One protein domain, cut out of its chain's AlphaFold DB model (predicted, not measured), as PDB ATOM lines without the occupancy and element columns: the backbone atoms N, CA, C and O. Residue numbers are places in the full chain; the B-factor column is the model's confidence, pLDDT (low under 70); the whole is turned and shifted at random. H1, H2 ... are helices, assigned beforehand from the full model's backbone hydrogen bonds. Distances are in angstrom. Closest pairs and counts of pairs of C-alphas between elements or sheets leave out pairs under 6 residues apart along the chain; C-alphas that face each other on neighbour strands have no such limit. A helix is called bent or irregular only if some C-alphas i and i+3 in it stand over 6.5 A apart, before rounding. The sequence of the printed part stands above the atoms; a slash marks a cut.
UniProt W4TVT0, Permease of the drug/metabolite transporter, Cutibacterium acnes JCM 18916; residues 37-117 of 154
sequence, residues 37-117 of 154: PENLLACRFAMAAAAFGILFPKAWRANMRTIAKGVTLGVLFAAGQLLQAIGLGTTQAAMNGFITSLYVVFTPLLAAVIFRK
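Overview. This is residues 37 to 117 of the 154 residues of the protein "Permease of the drug/metabolite transporter" of Cutibacterium acnes JCM 18916 (UniProt W4TVT0). Three longer helices, H1, H3 and H4, make a flat, open zigzag, with H3 as the long diagonal. H1 and H3 come together near residues 37 to 41 of H1 and 78 to 86 of H3 and draw apart toward their other ends, where short H2 lies between them along the chain; H4 folds back from the far end of H3 as an open V, and residues 101 to 117, of which 101 to 115 belong to H4, stick out. The printed part has 81 residues with four named helices, in the order H1, H2, H3, H4, and no named strand; the class is all helix. It is loose, with a radius of gyration of the C-alphas of 16.4 A, and the C-alphas span 41 by 40 by 17 A.

Arrangement. H1, residues 37 to 55, is close to but not clearly touching H2, residues 57 to 61; their closest C-alphas, those of Gly 53 and Ala 59, are 7.3 A apart. H2 and H3, residues 64 to 90, are apart, but only just, with 8.4 A between their closest C-alphas. H1 touches H3 with residues 37 to 41 alone, and H3 touches H1 with residues 78 to 86 alone. The closest C-alphas of H1 and H3 are those of Pro 37 and Ala 85, 6.1 A apart. H1 and H3 run opposite ways at a shallow tilt of 33 degrees, only just short of steep. H3 and H4, residues 93 to 115, form a helical hairpin and only just touch, with 3 pairs of C-alphas within 8 A. The closest of these are the C-alphas of Leu 88 and Asn 96, 5.8 A apart. H3 and H4 run opposite ways at a steep tilt of 41 degrees. H4 is apart from H1 and from H2. In H1 and H3 every O i to N i+4 pair is within hydrogen-bond range, against 14 of 19 in H4 and 0 of 1 in H2, where 2 of 2 O i to N i+3 pairs are within range.

Along the chain. H1 begins at C-alpha 37, at (-41.153, 9.845, -10.156), and measures 26.8 A from first to last C-alpha. H2 has five residues, Pro 57 to Arg 61. H3, the longest helix with 27 residues, measures 38.4 A and starts at C-alpha 64, at (-46.870, 28.383, -33.642). H4 measures 33.0 A and ends at C-alpha 115, at (-68.616, 9.788, -31.302). H4 has a kink of 37 degrees near residue 106; it is neither bent nor irregular, but only just: C-alphas 105 and 108 are 6.2 A apart.

Size, cuts and confidence. The two C-alphas farthest apart are those of Arg 61 and Gln 92, at 43.8 A. The printed part has no cut, and the links H1 to H2, H2 to H3 and H3 to H4 are tight. The mean pLDDT of the printed part is 83.0, and residues 116 to 117 are under 70.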
ATOM      1  N   PRO A  37     -40.515  10.042  -8.853       77.94
ATOM      2  CA  PRO A  37     -41.153   9.845 -10.156       77.94
ATOM      3  C   PRO A  37     -41.117  11.077 -11.067       77.94
ATOM      4  O   PRO A  37     -40.911  10.950 -12.276       77.94
ATOM      5  N   GLU A  38     -41.271  12.271 -10.495       82.62
ATOM      6  CA  GLU A  38     -41.245  13.548 -11.202       82.62
ATOM      7  C   GLU A  38     -39.896  13.820 -11.880       82.62
ATOM      8  O   GLU A  38     -39.866  14.239 -13.038       82.62
ATOM      9  N   ASN A  39     -38.782  13.503 -11.216       82.19
ATOM     10  CA  ASN A  39     -37.443  13.773 -11.737       82.19
ATOM     11  C   ASN A  39     -37.060  12.783 -12.842       82.19
ATOM     12  O   ASN A  39     -36.515  13.181 -13.873       82.19
ATOM     13  N   LEU A  40     -37.406  11.501 -12.680       83.44
ATOM     14  CA  LEU A  40     -37.234  10.499 -13.738       83.44
ATOM     15  C   LEU A  40     -38.011  10.871 -14.997       83.44
ATOM     16  O   LEU A  40     -37.504  10.753 -16.116       83.44
ATOM     17  N   LEU A  41     -39.253  11.319 -14.816       84.50
ATOM     18  CA  LEU A  41     -40.121  11.670 -15.924       84.50
ATOM     19  C   LEU A  41     -39.647  12.956 -16.618       84.50
ATOM     20  O   LEU A  41     -39.624  13.000 -17.850       84.50
ATOM     21  N   ALA A  42     -39.182  13.950 -15.853       85.12
ATOM     22  CA  ALA A  42     -38.554  15.158 -16.384       85.12
ATOM     23  C   ALA A  42     -37.319  14.827 -17.235       85.12
ATOM     24  O   ALA A  42     -37.236  15.275 -18.379       85.12
ATOM     25  N   CYS A  43     -36.409  13.975 -16.745       85.94
ATOM     26  CA  CYS A  43     -35.256  13.514 -17.522       85.94
ATOM     27  C   CYS A  43     -35.682  12.791 -18.805       85.94
ATOM     28  O   CYS A  43     -35.157  13.086 -19.878       85.94
ATOM     29  N   ARG A  44     -36.670  11.889 -18.731       85.81
ATOM     30  CA  ARG A  44     -37.161  11.144 -19.901       85.81
ATOM     31  C   ARG A  44     -37.727  12.073 -20.973       85.81
ATOM     32  O   ARG A  44     -37.408  11.906 -22.151       85.81
ATOM     33  N   PHE A  45     -38.548  13.048 -20.585       87.69
ATOM     34  CA  PHE A  45     -39.112  14.012 -21.528       87.69
ATOM     35  C   PHE A  45     -38.071  14.996 -22.054       87.69
ATOM     36  O   PHE A  45     -38.124  15.323 -23.235       87.69
ATOM     37  N   ALA A  46     -37.098  15.412 -21.242       88.31
ATOM     38  CA  ALA A  46     -35.990  16.250 -21.695       88.31
ATOM     39  C   ALA A  46     -35.125  15.524 -22.737       88.31
ATOM     40  O   ALA A  46     -34.842  16.079 -23.797       88.31
ATOM     41  N   MET A  47     -34.777  14.256 -22.487       89.38
ATOM     42  CA  MET A  47     -34.051  13.418 -23.446       89.38
ATOM     43  C   MET A  47     -34.850  13.214 -24.733       89.38
ATOM     44  O   MET A  47     -34.296  13.341 -25.822       89.38
ATOM     45  N   ALA A  48     -36.153  12.938 -24.625       86.88
ATOM     46  CA  ALA A  48     -37.018  12.805 -25.791       86.88
ATOM     47  C   ALA A  48     -37.095  14.118 -26.584       86.88
ATOM     48  O   ALA A  48     -36.912  14.103 -27.798       86.88
ATOM     49  N   ALA A  49     -37.307  15.255 -25.918       86.12
ATOM     50  CA  ALA A  49     -37.368  16.567 -26.557       86.12
ATOM     51  C   ALA A  49     -36.052  16.917 -27.267       86.12
ATOM     52  O   ALA A  49     -36.081  17.364 -28.413       86.12
ATOM     53  N   ALA A  50     -34.905  16.651 -26.634       88.69
ATOM     54  CA  ALA A  50     -33.592  16.848 -27.241       88.69
ATOM     55  C   ALA A  50     -33.387  15.935 -28.460       88.69
ATOM     56  O   ALA A  50     -33.015  16.413 -29.531       88.69
ATOM     57  N   ALA A  51     -33.688  14.639 -28.331       89.00
ATOM     58  CA  ALA A  51     -33.541  13.672 -29.415       89.00
ATOM     59  C   ALA A  51     -34.434  14.014 -30.615       89.00
ATOM     60  O   ALA A  51     -33.946  14.087 -31.741       89.00
ATOM     61  N   PHE A  52     -35.726  14.281 -30.391       84.06
ATOM     62  CA  PHE A  52     -36.651  14.671 -31.458       84.06
ATOM     63  C   PHE A  52     -36.292  16.021 -32.071       84.06
ATOM     64  O   PHE A  52     -36.432  16.189 -33.281       84.06
ATOM     65  N   GLY A  53     -35.790  16.957 -31.266       84.69
ATOM     66  CA  GLY A  53     -35.259  18.211 -31.764       84.69
ATOM     67  C   GLY A  53     -34.118  17.989 -32.760       84.69
ATOM     68  O   GLY A  53     -34.186  18.439 -33.904       84.69
ATOM     69  N   ILE A  54     -33.088  17.248 -32.353       87.12
ATOM     70  CA  ILE A  54     -31.907  16.993 -33.188       87.12
ATOM     71  C   ILE A  54     -32.277  16.198 -34.448       87.12
ATOM     72  O   ILE A  54     -31.802  16.512 -35.537       87.12
ATOM     73  N   LEU A  55     -33.139  15.185 -34.318       87.88
ATOM     74  CA  LEU A  55     -33.486  14.282 -35.417       87.88
ATOM     75  C   LEU A  55     -34.440  14.924 -36.437       87.88
ATOM     76  O   LEU A  55     -34.413  14.576 -37.618       87.88
ATOM     77  N   PHE A  56     -35.266  15.884 -36.007       83.94
ATOM     78  CA  PHE A  56     -36.243  16.567 -36.855       83.94
ATOM     79  C   PHE A  56     -36.102  18.093 -36.776       83.94
ATOM     80  O   PHE A  56     -37.034  18.783 -36.359       83.94
ATOM     81  N   PRO A  57     -35.007  18.678 -37.292       77.50
ATOM     82  CA  PRO A  57     -34.785  20.126 -37.240       77.50
ATOM     83  C   PRO A  57     -35.852  20.919 -38.014       77.50
ATOM     84  O   PRO A  57     -36.114  22.086 -37.730       77.50
ATOM     85  N   LYS A  58     -36.539  20.277 -38.972       76.31
ATOM     86  CA  LYS A  58     -37.687  20.856 -39.688       76.31
ATOM     87  C   LYS A  58     -38.896  21.108 -38.777       76.31
ATOM     88  O   LYS A  58     -39.710  21.964 -39.110       76.31
ATOM     89  N   ALA A  59     -39.004  20.419 -37.639       72.50
ATOM     90  CA  ALA A  59     -40.080  20.621 -36.671       72.50
ATOM     91  C   ALA A  59     -40.041  22.020 -36.034       72.50
ATOM     92  O   ALA A  59     -41.093  22.569 -35.720       72.50
ATOM     93  N   TRP A  60     -38.863  22.655 -35.940       74.31
ATOM     94  CA  TRP A  60     -38.745  24.040 -35.462       74.31
ATOM     95  C   TRP A  60     -39.317  25.085 -36.417       74.31
ATOM     96  O   TRP A  60     -39.629  26.193 -35.994       74.31
ATOM     97  N   ARG A  61     -39.494  24.741 -37.697       81.06
ATOM     98  CA  ARG A  61     -40.148  25.614 -38.684       81.06
ATOM     99  C   ARG A  61     -41.671  25.457 -38.689       81.06
ATOM    100  O   ARG A  61     -42.339  26.028 -39.548       81.06
ATOM    101  N   ALA A  62     -42.229  24.659 -37.779       79.25
ATOM    102  CA  ALA A  62     -43.667  24.485 -37.674       79.25
ATOM    103  C   ALA A  62     -44.350  25.780 -37.210       79.25
ATOM    104  O   ALA A  62     -43.815  26.556 -36.422       79.25
ATOM    105  N   ASN A  63     -45.577  25.990 -37.685       86.38
ATOM    106  CA  ASN A  63     -46.398  27.122 -37.272       86.38
ATOM    107  C   ASN A  63     -46.628  27.094 -35.746       86.38
ATOM    108  O   ASN A  63     -46.853  26.023 -35.176       86.38
ATOM    109  N   MET A  64     -46.662  28.260 -35.094       85.94
ATOM    110  CA  MET A  64     -46.870  28.383 -33.642       85.94
ATOM    111  C   MET A  64     -48.146  27.681 -33.169       85.94
ATOM    112  O   MET A  64     -48.173  27.095 -32.092       85.94
ATOM    113  N   ARG A  65     -49.191  27.645 -34.004       86.50
ATOM    114  CA  ARG A  65     -50.423  26.892 -33.718       86.50
ATOM    115  C   ARG A  65     -50.190  25.378 -33.639       86.50
ATOM    116  O   ARG A  65     -50.830  24.704 -32.835       86.50
ATOM    117  N   THR A  66     -49.307  24.836 -34.473       85.06
ATOM    118  CA  THR A  66     -48.943  23.412 -34.471       85.06
ATOM    119  C   THR A  66     -48.078  23.084 -33.262       85.06
ATOM    120  O   THR A  66     -48.329  22.083 -32.596       85.06
ATOM    121  N   ILE A  67     -47.124  23.959 -32.933       85.56
ATOM    122  CA  ILE A  67     -46.291  23.822 -31.734       85.56
ATOM    123  C   ILE A  67     -47.161  23.878 -30.478       85.56
ATOM    124  O   ILE A  67     -47.063  22.985 -29.647       85.56
ATOM    125  N   ALA A  68     -48.080  24.844 -30.374       86.88
ATOM    126  CA  ALA A  68     -48.998  24.956 -29.242       86.88
ATOM    127  C   ALA A  68     -49.829  23.678 -29.049       86.88
ATOM    128  O   ALA A  68     -49.877  23.148 -27.946       86.88
ATOM    129  N   LYS A  69     -50.405  23.120 -30.124       87.94
ATOM    130  CA  LYS A  69     -51.125  21.834 -30.062       87.94
ATOM    131  C   LYS A  69     -50.221  20.681 -29.621       87.94
ATOM    132  O   LYS A  69     -50.648  19.857 -28.817       87.94
ATOM    133  N   GLY A  70     -48.990  20.626 -30.132       86.88
ATOM    134  CA  GLY A  70     -47.997  19.627 -29.739       86.88
ATOM    135  C   GLY A  70     -47.637  19.722 -28.258       86.88
ATOM    136  O   GLY A  70     -47.625  18.706 -27.570       86.88
ATOM    137  N   VAL A  71     -47.436  20.938 -27.745       88.06
ATOM    138  CA  VAL A  71     -47.188  21.197 -26.321       88.06
ATOM    139  C   VAL A  71     -48.403  20.812 -25.482       88.06
ATOM    140  O   VAL A  71     -48.235  20.110 -24.494       88.06
ATOM    141  N   THR A  72     -49.627  21.178 -25.877       90.19
ATOM    142  CA  THR A  72     -50.844  20.784 -25.146       90.19
ATOM    143  C   THR A  72     -50.985  19.263 -25.057       90.19
ATOM    144  O   THR A  72     -51.228  18.735 -23.974       90.19
ATOM    145  N   LEU A  73     -50.791  18.544 -26.168       89.75
ATOM    146  CA  LEU A  73     -50.822  17.077 -26.180       89.75
ATOM    147  C   LEU A  73     -49.674  16.473 -25.363       89.75
ATOM    148  O   LEU A  73     -49.885  15.496 -24.650       89.75
ATOM    149  N   GLY A  74     -48.481  17.066 -25.431       88.81
ATOM    150  CA  GLY A  74     -47.315  16.647 -24.657       88.81
ATOM    151  C   GLY A  74     -47.523  16.810 -23.152       88.81
ATOM    152  O   GLY A  74     -47.248  15.880 -22.404       88.81
ATOM    153  N   VAL A  75     -48.073  17.944 -22.709       89.69
ATOM    154  CA  VAL A  75     -48.416  18.198 -21.301       89.69
ATOM    155  C   VAL A  75     -49.499  17.233 -20.828       89.69
ATOM    156  O   VAL A  75     -49.361  16.649 -19.757       89.69
ATOM    157  N   LEU A  76     -50.543  17.004 -21.631       91.31
ATOM    158  CA  LEU A  76     -51.593  16.040 -21.301       91.31
ATOM    159  C   LEU A  76     -51.031  14.617 -21.159       91.31
ATOM    160  O   LEU A  76     -51.358  13.904 -20.212       91.31
ATOM    161  N   PHE A  77     -50.145  14.216 -22.073       88.81
ATOM    162  CA  PHE A  77     -49.466  12.926 -22.014       88.81
ATOM    163  C   PHE A  77     -48.530  12.820 -20.803       88.81
ATOM    164  O   PHE A  77     -48.532  11.802 -20.114       88.81
ATOM    165  N   ALA A  78     -47.772  13.875 -20.495       86.62
ATOM    166  CA  ALA A  78     -46.899  13.926 -19.326       86.62
ATOM    167  C   ALA A  78     -47.690  13.832 -18.014       86.62
ATOM    168  O   ALA A  78     -47.293  13.085 -17.124       86.62
ATOM    169  N   ALA A  79     -48.835  14.511 -17.918       88.31
ATOM    170  CA  ALA A  79     -49.735  14.398 -16.775       88.31
ATOM    171  C   ALA A  79     -50.272  12.966 -16.614       88.31
ATOM    172  O   ALA A  79     -50.264  12.428 -15.508       88.31
ATOM    173  N   GLY A  80     -50.664  12.312 -17.715       87.69
ATOM    174  CA  GLY A  80     -51.081  10.906 -17.699       87.69
ATOM    175  C   GLY A  80     -49.965   9.960 -17.242       87.69
ATOM    176  O   GLY A  80     -50.191   9.095 -16.398       87.69
ATOM    177  N   GLN A  81     -48.742  10.164 -17.737       86.62
ATOM    178  CA  GLN A  81     -47.563   9.397 -17.323       86.62
ATOM    179  C   GLN A  81     -47.215   9.619 -15.846       86.62
ATOM    180  O   GLN A  81     -46.835   8.673 -15.161       86.62
ATOM    181  N   LEU A  82     -47.360  10.846 -15.340       86.56
ATOM    182  CA  LEU A  82     -47.127  11.154 -13.932       86.56
ATOM    183  C   LEU A  82     -48.171  10.473 -13.044       86.56
ATOM    184  O   LEU A  82     -47.810   9.847 -12.052       86.56
ATOM    185  N   LEU A  83     -49.449  10.519 -13.430       85.81
ATOM    186  CA  LEU A  83     -50.516   9.817 -12.719       85.81
ATOM    187  C   LEU A  83     -50.260   8.304 -12.680       85.81
ATOM    188  O   LEU A  83     -50.396   7.682 -11.628       85.81
ATOM    189  N   GLN A  84     -49.829   7.722 -13.800       83.62
ATOM    190  CA  GLN A  84     -49.441   6.313 -13.870       83.62
ATOM    191  C   GLN A  84     -48.238   6.000 -12.965       83.62
ATOM    192  O   GLN A  84     -48.215   4.960 -12.309       83.62
ATOM    193  N   ALA A  85     -47.249   6.893 -12.902       84.44
ATOM    194  CA  ALA A  85     -46.067   6.730 -12.061       84.44
ATOM    195  C   ALA A  85     -46.404   6.812 -10.561       84.44
ATOM    196  O   ALA A  85     -45.949   5.977  -9.780       84.44
ATOM    197  N   ILE A  86     -47.264   7.754 -10.169       83.50
ATOM    198  CA  ILE A  86     -47.793   7.865  -8.801       83.50
ATOM    199  C   ILE A  86     -48.613   6.616  -8.443       83.50
ATOM    200  O   ILE A  86     -48.444   6.046  -7.363       83.50
ATOM    201  N   GLY A  87     -49.457   6.141  -9.364       80.31
ATOM    202  CA  GLY A  87     -50.211   4.895  -9.204       80.31
ATOM    203  C   GLY A  87     -49.296   3.689  -8.982       80.31
ATOM    204  O   GLY A  87     -49.545   2.871  -8.099       80.31
ATOM    205  N   LEU A  88     -48.180   3.609  -9.706       78.00
ATOM    206  CA  LEU A  88     -47.183   2.551  -9.538       78.00
ATOM    207  C   LEU A  88     -46.400   2.652  -8.216       78.00
ATOM    208  O   LEU A  88     -46.039   1.623  -7.644       78.00
ATOM    209  N   GLY A  89     -46.135   3.867  -7.727       75.44
ATOM    210  CA  GLY A  89     -45.485   4.093  -6.432       75.44
ATOM    211  C   GLY A  89     -46.371   3.713  -5.241       75.44
ATOM    212  O   GLY A  89     -45.874   3.217  -4.235       75.44
ATOM    213  N   THR A  90     -47.687   3.886  -5.375       76.06
ATOM    214  CA  THR A  90     -48.671   3.605  -4.315       76.06
ATOM    215  C   THR A  90     -49.237   2.183  -4.356       76.06
ATOM    216  O   THR A  90     -49.696   1.679  -3.334       76.06
ATOM    217  N   THR A  91     -49.189   1.499  -5.505       81.19
ATOM    218  CA  THR A  91     -49.782   0.160  -5.694       81.19
ATOM    219  C   THR A  91     -48.770  -0.886  -6.169       81.19
ATOM    220  O   THR A  91     -47.609  -0.599  -6.466       81.19
ATOM    221  N   GLN A  92     -49.159  -2.163  -6.211       80.75
ATOM    222  CA  GLN A  92     -48.310  -3.220  -6.768       80.75
ATOM    223  C   GLN A  92     -48.239  -3.124  -8.300       80.75
ATOM    224  O   GLN A  92     -49.228  -2.796  -8.950       80.75
ATOM    225  N   ALA A  93     -47.089  -3.476  -8.889       81.06
ATOM    226  CA  ALA A  93     -46.890  -3.429 -10.341       81.06
ATOM    227  C   ALA A  93     -47.957  -4.226 -11.118       81.06
ATOM    228  O   ALA A  93     -48.404  -3.780 -12.171       81.06
ATOM    229  N   ALA A  94     -48.423  -5.352 -10.560       80.50
ATOM    230  CA  ALA A  94     -49.502  -6.157 -11.130       80.50
ATOM    231  C   ALA A  94     -50.852  -5.412 -11.173       80.50
ATOM    232  O   ALA A  94     -51.523  -5.429 -12.203       80.50
ATOM    233  N   MET A  95     -51.223  -4.710 -10.095       81.12
ATOM    234  CA  MET A  95     -52.474  -3.941 -10.035       81.12
ATOM    235  C   MET A  95     -52.429  -2.726 -10.966       81.12
ATOM    236  O   MET A  95     -53.379  -2.475 -11.701       81.12
ATOM    237  N   ASN A  96     -51.301  -2.009 -11.002       83.62
ATOM    238  CA  ASN A  96     -51.114  -0.899 -11.934       83.62
ATOM    239  C   ASN A  96     -51.190  -1.375 -13.398       83.62
ATOM    240  O   ASN A  96     -51.881  -0.770 -14.214       83.62
ATOM    241  N   GLY A  97     -50.549  -2.506 -13.717       81.62
ATOM    242  CA  GLY A  97     -50.644  -3.146 -15.031       81.62
ATOM    243  C   GLY A  97     -52.082  -3.524 -15.405       81.62
ATOM    244  O   GLY A  97     -52.518  -3.237 -16.518       81.62
ATOM    245  N   PHE A  98     -52.850  -4.076 -14.464       84.69
ATOM    246  CA  PHE A  98     -54.266  -4.395 -14.667       84.69
ATOM    247  C   PHE A  98     -55.126  -3.147 -14.925       84.69
ATOM    248  O   PHE A  98     -55.900  -3.114 -15.877       84.69
ATOM    249  N   ILE A  99     -54.954  -2.080 -14.138       84.81
ATOM    250  CA  ILE A  99     -55.682  -0.817 -14.351       84.81
ATOM    251  C   ILE A  99     -55.357  -0.236 -15.728       84.81
ATOM    252  O   ILE A  99     -56.249   0.249 -16.424       84.81
ATOM    253  N   THR A 100     -54.096  -0.316 -16.159       84.06
ATOM    254  CA  THR A 100     -53.733   0.138 -17.501       84.06
ATOM    255  C   THR A 100     -54.398  -0.722 -18.572       84.06
ATOM    256  O   THR A 100     -55.026  -0.170 -19.459       84.06
ATOM    257  N   SER A 101     -54.401  -2.052 -18.490       83.62
ATOM    258  CA  SER A 101     -55.042  -2.866 -19.535       83.62
ATOM    259  C   SER A 101     -56.561  -2.651 -19.643       83.62
ATOM    260  O   SER A 101     -57.109  -2.770 -20.741       83.62
ATOM    261  N   LEU A 102     -57.238  -2.216 -18.570       86.62
ATOM    262  CA  LEU A 102     -58.646  -1.792 -18.627       86.62
ATOM    263  C   LEU A 102     -58.888  -0.612 -19.585       86.62
ATOM    264  O   LEU A 102     -59.993  -0.500 -20.127       86.62
ATOM    265  N   TYR A 103     -57.887   0.239 -19.872       82.75
ATOM    266  CA  TYR A 103     -58.055   1.335 -20.840       82.75
ATOM    267  C   TYR A 103     -58.470   0.803 -22.220       82.75
ATOM    268  O   TYR A 103     -59.189   1.494 -22.940       82.75
ATOM    269  N   VAL A 104     -58.065  -0.418 -22.598       84.50
ATOM    270  CA  VAL A 104     -58.404  -1.036 -23.895       84.50
ATOM    271  C   VAL A 104     -59.908  -1.287 -24.018       84.50
ATOM    272  O   VAL A 104     -60.449  -1.193 -25.114       84.50
ATOM    273  N   VAL A 105     -60.595  -1.538 -22.900       86.25
ATOM    274  CA  VAL A 105     -62.060  -1.670 -22.839       86.25
ATOM    275  C   VAL A 105     -62.725  -0.295 -22.772       86.25
ATOM    276  O   VAL A 105     -63.718  -0.047 -23.457       86.25
ATOM    277  N   PHE A 106     -62.159   0.637 -22.002       83.00
ATOM    278  CA  PHE A 106     -62.694   1.996 -21.904       83.00
ATOM    279  C   PHE A 106     -62.566   2.787 -23.208       83.00
ATOM    280  O   PHE A 106     -63.447   3.577 -23.519       83.00
ATOM    281  N   THR A 107     -61.522   2.565 -24.004       85.94
ATOM    282  CA  THR A 107     -61.283   3.287 -25.264       85.94
ATOM    283  C   THR A 107     -62.456   3.169 -26.252       85.94
ATOM    284  O   THR A 107     -62.975   4.212 -26.656       85.94
ATOM    285  N   PRO A 108     -62.942   1.968 -26.633       79.75
ATOM    286  CA  PRO A 108     -64.115   1.837 -27.497       79.75
ATOM    287  C   PRO A 108     -65.411   2.298 -26.817       79.75
ATOM    288  O   PRO A 108     -66.299   2.797 -27.507       79.75
ATOM    289  N   LEU A 109     -65.524   2.192 -25.487       82.00
ATOM    290  CA  LEU A 109     -66.691   2.665 -24.737       82.00
ATOM    291  C   LEU A 109     -66.799   4.199 -24.782       82.00
ATOM    292  O   LEU A 109     -67.831   4.742 -25.171       82.00
ATOM    293  N   LEU A 110     -65.711   4.902 -24.458       79.81
ATOM    294  CA  LEU A 110     -65.617   6.356 -24.571       79.81
ATOM    295  C   LEU A 110     -65.769   6.789 -26.027       79.81
ATOM    296  O   LEU A 110     -66.471   7.760 -26.288       79.81
ATOM    297  N   ALA A 111     -65.190   6.063 -26.987       79.38
ATOM    298  CA  ALA A 111     -65.407   6.344 -28.403       79.38
ATOM    299  C   ALA A 111     -66.893   6.221 -28.781       79.38
ATOM    300  O   ALA A 111     -67.414   7.093 -29.467       79.38
ATOM    301  N   ALA A 112     -67.609   5.200 -28.303       78.06
ATOM    302  CA  ALA A 112     -69.042   5.044 -28.556       78.06
ATOM    303  C   ALA A 112     -69.880   6.180 -27.940       78.06
ATOM    304  O   ALA A 112     -70.834   6.648 -28.566       78.06
ATOM    305  N   VAL A 113     -69.505   6.653 -26.747       79.75
ATOM    306  CA  VAL A 113     -70.183   7.753 -26.044       79.75
ATOM    307  C   VAL A 113     -69.878   9.114 -26.683       79.75
ATOM    308  O   VAL A 113     -70.798   9.898 -26.907       79.75
ATOM    309  N   ILE A 114     -68.615   9.389 -27.019       77.00
ATOM    310  CA  ILE A 114     -68.156  10.670 -27.582       77.00
ATOM    311  C   ILE A 114     -68.557  10.799 -29.055       77.00
ATOM    312  O   ILE A 114     -69.083  11.830 -29.464       77.00
ATOM    313  N   PHE A 115     -68.341   9.754 -29.863       70.88
ATOM    314  CA  PHE A 115     -68.616   9.788 -31.302       70.88
ATOM    315  C   PHE A 115     -70.040   9.389 -31.678       70.88
ATOM    316  O   PHE A 115     -70.313   9.388 -32.878       70.88
ATOM    317  N   ARG A 116     -70.918   9.056 -30.705       58.16
ATOM    318  CA  ARG A 116     -72.369   8.787 -30.851       58.16
ATOM    319  C   ARG A 116     -72.762   8.571 -32.313       58.16
ATOM    320  O   ARG A 116     -73.284   9.469 -32.972       58.16
ATOM    321  N   LYS A 117     -72.377   7.413 -32.858       50.94
ATOM    322  CA  LYS A 117     -72.336   7.175 -34.305       50.94
ATOM    323  C   LYS A 117     -73.737   7.378 -34.895       50.94
ATOM    324  O   LYS A 117     -74.553   6.459 -34.871       50.94
TER     325      LYS A 117